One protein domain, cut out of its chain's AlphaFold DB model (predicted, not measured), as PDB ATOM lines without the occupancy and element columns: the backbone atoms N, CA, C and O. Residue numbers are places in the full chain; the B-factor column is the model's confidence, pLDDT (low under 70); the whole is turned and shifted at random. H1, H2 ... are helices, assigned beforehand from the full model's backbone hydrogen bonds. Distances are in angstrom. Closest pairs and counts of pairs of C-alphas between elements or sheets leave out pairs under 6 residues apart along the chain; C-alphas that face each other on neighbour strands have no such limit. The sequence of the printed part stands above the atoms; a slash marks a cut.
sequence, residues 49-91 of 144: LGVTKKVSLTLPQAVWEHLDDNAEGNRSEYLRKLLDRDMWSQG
ATOM      1  N   LEU A  49       8.009  25.346  19.546       49.59
ATOM      2  CA  LEU A  49       9.141  24.476  19.841       49.59
ATOM      3  C   LEU A  49       8.823  23.053  19.362       49.59
ATOM      4  O   LEU A  49       8.070  22.333  20.012       49.59
ATOM      5  N   GLY A  50       9.374  22.665  18.208       65.31
ATOM      6  CA  GLY A  50       9.342  21.286  17.706       65.31
ATOM      7  C   GLY A  50       8.875  21.126  16.255       65.31
ATOM      8  O   GLY A  50       8.478  22.073  15.578       65.31
ATOM      9  N   VAL A  51       8.924  19.886  15.760       77.69
ATOM     10  CA  VAL A  51       8.449  19.518  14.418       77.69
ATOM     11  C   VAL A  51       6.970  19.159  14.492       77.69
ATOM     12  O   VAL A  51       6.570  18.313  15.288       77.69
ATOM     13  N   THR A  52       6.140  19.749  13.627       79.75
ATOM     14  CA  THR A  52       4.739  19.322  13.515       79.75
ATOM     15  C   THR A  52       4.542  18.331  12.379       79.75
ATOM     16  O   THR A  52       4.794  18.657  11.221       79.75
ATOM     17  N   LYS A  53       3.956  17.175  12.694       83.44
ATOM     18  CA  LYS A  53       3.353  16.264  11.717       83.44
ATOM     19  C   LYS A  53       1.833  16.227  11.905       83.44
ATOM     20  O   LYS A  53       1.351  16.289  13.034       83.44
ATOM     21  N   LYS A  54       1.077  16.185  10.804       87.75
ATOM     22  CA  LYS A  54      -0.376  15.954  10.835       87.75
ATOM     23  C   LYS A  54      -0.621  14.447  10.832       87.75
ATOM     24  O   LYS A  54       0.040  13.738  10.079       87.75
ATOM     25  N   VAL A  55      -1.557  13.989  11.652       88.06
ATOM     26  CA  VAL A  55      -1.983  12.588  11.718       88.06
ATOM     27  C   VAL A  55      -3.489  12.510  11.500       88.06
ATOM     28  O   VAL A  55      -4.215  13.420  11.906       88.06
ATOM     29  N   SER A  56      -3.937  11.435  10.859       93.25
ATOM     30  CA  SER A  56      -5.349  11.066  10.759       93.25
ATOM     31  C   SER A  56      -5.586   9.875  11.677       93.25
ATOM     32  O   SER A  56      -4.808   8.925  11.650       93.25
ATOM     33  N   LEU A  57      -6.638   9.936  12.490       94.31
ATOM     34  CA  LEU A  57      -7.016   8.872  13.415       94.31
ATOM     35  C   LEU A  57      -8.393   8.341  13.019       94.31
ATOM     36  O   LEU A  57      -9.279   9.126  12.686       94.31
ATOM     37  N   THR A  58      -8.567   7.025  13.092       96.00
ATOM     38  CA  THR A  58      -9.868   6.359  12.974       96.00
ATOM     39  C   THR A  58     -10.132   5.662  14.297       96.00
ATOM     40  O   THR A  58      -9.398   4.747  14.661       96.00
ATOM     41  N   LEU A  59     -11.144   6.122  15.028       94.94
ATOM     42  CA  LEU A  59     -11.479   5.648  16.371       94.94
ATOM     43  C   LEU A  59     -12.985   5.357  16.460       94.94
ATOM     44  O   LEU A  59     -13.757   5.952  15.699       94.94
ATOM     45  N   PRO A  60     -13.420   4.473  17.376       97.88
ATOM     46  CA  PRO A  60     -14.836   4.291  17.680       97.88
ATOM     47  C   PRO A  60     -15.499   5.598  18.138       97.88
ATOM     48  O   PRO A  60     -14.864   6.419  18.800       97.88
ATOM     49  N   GLN A  61     -16.794   5.755  17.850       95.69
ATOM     50  CA  GLN A  61     -17.572   6.955  18.189       95.69
ATOM     51  C   GLN A  61     -17.487   7.320  19.683       95.69
ATOM     52  O   GLN A  61     -17.201   8.466  20.011       95.69
ATOM     53  N   ALA A  62     -17.616   6.338  20.580       95.69
ATOM     54  CA  ALA A  62     -17.520   6.563  22.026       95.69
ATOM     55  C   ALA A  62     -16.154   7.132  22.465       95.69
ATOM     56  O   ALA A  62     -16.063   7.899  23.421       95.69
ATOM     57  N   VAL A  63     -15.077   6.782  21.755       94.38
ATOM     58  CA  VAL A  63     -13.737   7.320  22.032       94.38
ATOM     59  C   VAL A  63     -13.631   8.760  21.537       94.38
ATOM     60  O   VAL A  63     -13.008   9.582  22.205       94.38
ATOM     61  N   TRP A  64     -14.250   9.084  20.396       95.12
ATOM     62  CA  TRP A  64     -14.330  10.464  19.915       95.12
ATOM     63  C   TRP A  64     -15.105  11.365  20.871       95.12
ATOM     64  O   TRP A  64     -14.624  12.449  21.175       95.12
ATOM     65  N   GLU A  65     -16.244  10.900  21.380       94.62
ATOM     66  CA  GLU A  65     -17.054  11.632  22.361       94.62
ATOM     67  C   GLU A  65     -16.253  11.913  23.633       94.62
ATOM     68  O   GLU A  65     -16.091  13.067  24.021       94.62
ATOM     69  N   HIS A  66     -15.625  10.882  24.204       92.19
ATOM     70  CA  HIS A  66     -14.760  11.059  25.367       92.19
ATOM     71  C   HIS A  66     -13.607  12.038  25.096       92.19
ATOM     72  O   HIS A  66     -13.280  12.874  25.939       92.19
ATOM     73  N   LEU A  67     -12.969  11.950  23.925       92.75
ATOM     74  CA  LEU A  67     -11.891  12.859  23.548       92.75
ATOM     75  C   LEU A  67     -12.391  14.304  23.465       92.75
ATOM     76  O   LEU A  67     -11.701  15.205  23.934       92.75
ATOM     77  N   ASP A  68     -13.564  14.522  22.879       91.94
ATOM     78  CA  ASP A  68     -14.153  15.844  22.677       91.94
ATOM     79  C   ASP A  68     -14.541  16.512  23.989       91.94
ATOM     80  O   ASP A  68     -14.188  17.678  24.198       91.94
ATOM     81  N   ASP A  69     -15.170  15.754  24.885       92.44
ATOM     82  CA  ASP A  69     -15.579  16.220  26.209       92.44
ATOM     83  C   ASP A  69     -14.377  16.690  27.038       92.44
ATOM     84  O   ASP A  69     -14.439  17.709  27.724       92.44
ATOM     85  N   ASN A  70     -13.246  15.986  26.931       89.06
ATOM     86  CA  ASN A  70     -12.032  16.283  27.697       89.06
ATOM     87  C   ASN A  70     -11.076  17.258  26.991       89.06
ATOM     88  O   ASN A  70     -10.107  17.728  27.588       89.06
ATOM     89  N   ALA A  71     -11.307  17.565  25.713       86.69
ATOM     90  CA  ALA A  71     -10.391  18.383  24.928       86.69
ATOM     91  C   ALA A  71     -10.549  19.894  25.144       86.69
ATOM     92  O   ALA A  71      -9.703  20.645  24.653       86.69
ATOM     93  N   GLU A  72     -11.624  20.350  25.797       83.38
ATOM     94  CA  GLU A  72     -11.946  21.776  25.989       83.38
ATOM     95  C   GLU A  72     -11.827  22.592  24.677       83.38
ATOM     96  O   GLU A  72     -11.325  23.718  24.632       83.38
ATOM     97  N   GLY A  73     -12.232  21.988  23.553       81.81
ATOM     98  CA  GLY A  73     -12.150  22.594  22.219       81.81
ATOM     99  C   GLY A  73     -10.783  22.503  21.521       81.81
ATOM    100  O   GLY A  73     -10.655  22.956  20.383       81.81
ATOM    101  N   ASN A  74      -9.760  21.889  22.130       84.56
ATOM    102  CA  ASN A  74      -8.434  21.684  21.533       84.56
ATOM    103  C   ASN A  74      -7.960  20.222  21.605       84.56
ATOM    104  O   ASN A  74      -7.047  19.860  22.351       84.56
ATOM    105  N   ARG A  75      -8.511  19.388  20.714       90.12
ATOM    106  CA  ARG A  75      -8.157  17.960  20.576       90.12
ATOM    107  C   ARG A  75      -6.654  17.712  20.476       90.12
ATOM    108  O   ARG A  75      -6.129  16.765  21.044       90.12
ATOM    109  N   SER A  76      -5.942  18.569  19.740       87.56
ATOM    110  CA  SER A  76      -4.498  18.419  19.529       87.56
ATOM    111  C   SER A  76      -3.684  18.661  20.798       87.56
ATOM    112  O   SER A  76      -2.621  18.075  20.954       87.56
ATOM    113  N   GLU A  77      -4.119  19.566  21.672       84.81
ATOM    114  CA  GLU A  77      -3.470  19.787  22.965       84.81
ATOM    115  C   GLU A  77      -3.742  18.631  23.918       84.81
ATOM    116  O   GLU A  77      -2.798  18.119  24.514       84.81
ATOM    117  N   TYR A  78      -4.989  18.165  23.984       88.44
ATOM    118  CA  TYR A  78      -5.348  17.010  24.800       88.44
ATOM    119  C   TYR A  78      -4.590  15.745  24.377       88.44
ATOM    120  O   TYR A  78      -3.937  15.112  25.201       88.44
ATOM    121  N   LEU A  79      -4.541  15.450  23.075       90.25
ATOM    122  CA  LEU A  79      -3.752  14.337  22.540       90.25
ATOM    123  C   LEU A  79      -2.257  14.465  22.855       90.25
ATOM    124  O   LEU A  79      -1.619  13.466  23.158       90.25
ATOM    125  N   ARG A  80      -1.684  15.677  22.818       86.06
ATOM    126  CA  ARG A  80      -0.285  15.872  23.234       86.06
ATOM    127  C   ARG A  80      -0.087  15.571  24.714       86.06
ATOM    128  O   ARG A  80       0.911  14.949  25.031       86.06
ATOM    129  N   LYS A  81      -1.012  15.971  25.593       83.88
ATOM    130  CA  LYS A  81      -0.941  15.652  27.029       83.88
ATOM    131  C   LYS A  81      -1.013  14.145  27.274       83.88
ATOM    132  O   LYS A  81      -0.241  13.640  28.076       83.88
ATOM    133  N   LEU A  82      -1.896  13.436  26.564       87.19
ATOM    134  CA  LEU A  82      -1.978  11.974  26.644       87.19
ATOM    135  C   LEU A  82      -0.681  11.314  26.169       87.19
ATOM    136  O   LEU A  82      -0.136  10.479  26.875       87.19
ATOM    137  N   LEU A  83      -0.153  11.735  25.016       84.81
ATOM    138  CA  LEU A  83       1.113  11.214  24.501       84.81
ATOM    139  C   LEU A  83       2.290  11.531  25.425       84.81
ATOM    140  O   LEU A  83       3.155  10.690  25.602       84.81
ATOM    141  N   ASP A  84       2.347  12.724  26.009       80.06
ATOM    142  CA  ASP A  84       3.413  13.109  26.938       80.06
ATOM    143  C   ASP A  84       3.345  12.283  28.228       80.06
ATOM    144  O   ASP A  84       4.351  11.726  28.663       80.06
ATOM    145  N   ARG A  85       2.134  12.106  28.775       74.88
ATOM    146  CA  ARG A  85       1.875  11.221  29.915       74.88
ATOM    147  C   ARG A  85       2.313   9.786  29.622       74.88
ATOM    148  O   ARG A  85       3.030   9.209  30.429       74.88
ATOM    149  N   ASP A  86       1.904   9.241  28.481       74.06
ATOM    150  CA  ASP A  86       2.081   7.820  28.164       74.06
ATOM    151  C   ASP A  86       3.458   7.504  27.544       74.06
ATOM    152  O   ASP A  86       3.877   6.355  27.548       74.06
ATOM    153  N   MET A  87       4.171   8.485  26.969       68.50
ATOM    154  CA  MET A  87       5.475   8.254  26.321       68.50
ATOM    155  C   MET A  87       6.673   8.874  27.050       68.50
ATOM    156  O   MET A  87       7.789   8.389  26.867       68.50
ATOM    157  N   TRP A  88       6.494   9.973  27.794       61.50
ATOM    158  CA  TRP A  88       7.601  10.764  28.362       61.50
ATOM    159  C   TRP A  88       7.520  10.943  29.880       61.50
ATOM    160  O   TRP A  88       8.457  11.502  30.463       61.50
ATOM    161  N   SER A  89       6.472  10.444  30.548       56.62
ATOM    162  CA  SER A  89       6.536  10.283  31.999       56.62
ATOM    163  C   SER A  89       7.694   9.331  32.312       56.62
ATOM    164  O   SER A  89       7.809   8.232  31.773       56.62
ATOM    165  N   GLN A  90       8.666   9.821  33.079       50.41
ATOM    166  CA  GLN A  90       9.889   9.084  33.365       50.41
ATOM    167  C   GLN A  90       9.565   7.872  34.245       50.41
ATOM    168  O   GLN A  90       9.529   7.976  35.467       50.41
ATOM    169  N   GLY A  91       9.334   6.737  33.582       55.34
ATOM    170  CA  GLY A  91       8.949   5.460  34.166       55.34
ATOM    171  C   GLY A  91       7.441   5.371  34.365       55.34
ATOM    172  O   GLY A  91       6.924   5.903  35.344       55.34
TER     173      GLY A  91
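What this domain is: This is residues 49 to 91 of the 144 residues of an uncharacterized protein of Paenibacillus dendritiformis (UniProt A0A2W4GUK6). Two helices meet near their ends as an L: the longer, H2, makes one limb, and H1 makes the other. The unnamed stretch of residues 49 to 60 leads to H1 as a long arm, the third side of a loose, open frame; of this arm residues 55 to 60 stick out, and so do residues 80 to 91, of which 80 to 88 belong to H2. The printed part has 43 residues with two named helices, H1 then H2, and no named strand; the class is all helix. The whole is loose, with a radius of gyration of the C-alphas of 11.7 A and spans of 30 by 24 by 19 A.

How they stand to each other: H2, residues 75 to 88, touches H1, residues 61 to 70, with its residues 75 to 78 alone. Their closest C-alphas, those of Asp 68 and Arg 75, are 6.7 A apart. Their lines are about perpendicular, at 89 degrees, and their centres are 14.7 A apart. Every O i to N i+4 pair is within hydrogen-bond range in H1 and H2.

Where its parts are: H2 runs from Arg 75, C-alpha at (-8.157, 17.960, 20.576), to Trp 88, C-alpha at (7.601, 10.764, 28.362), 19.0 A from first to last C-alpha. H1 runs from Gln 61, C-alpha at (-17.572, 6.955, 18.189), to Asn 70, 14.4 A from first to last C-alpha.

The domain as a whole: The two C-alphas farthest apart, those of Leu 49 and Ala 62, are 32.2 A apart. The link from H1 to H2 is tight, with 4 residues between them. Residues 55 to 63, of which 61 to 63 belong to H1, stand free. The printed part has no cut. The mean pLDDT of the printed part is 83.3, and residues 49 to 50 and 87 to 91 of the model are under 70.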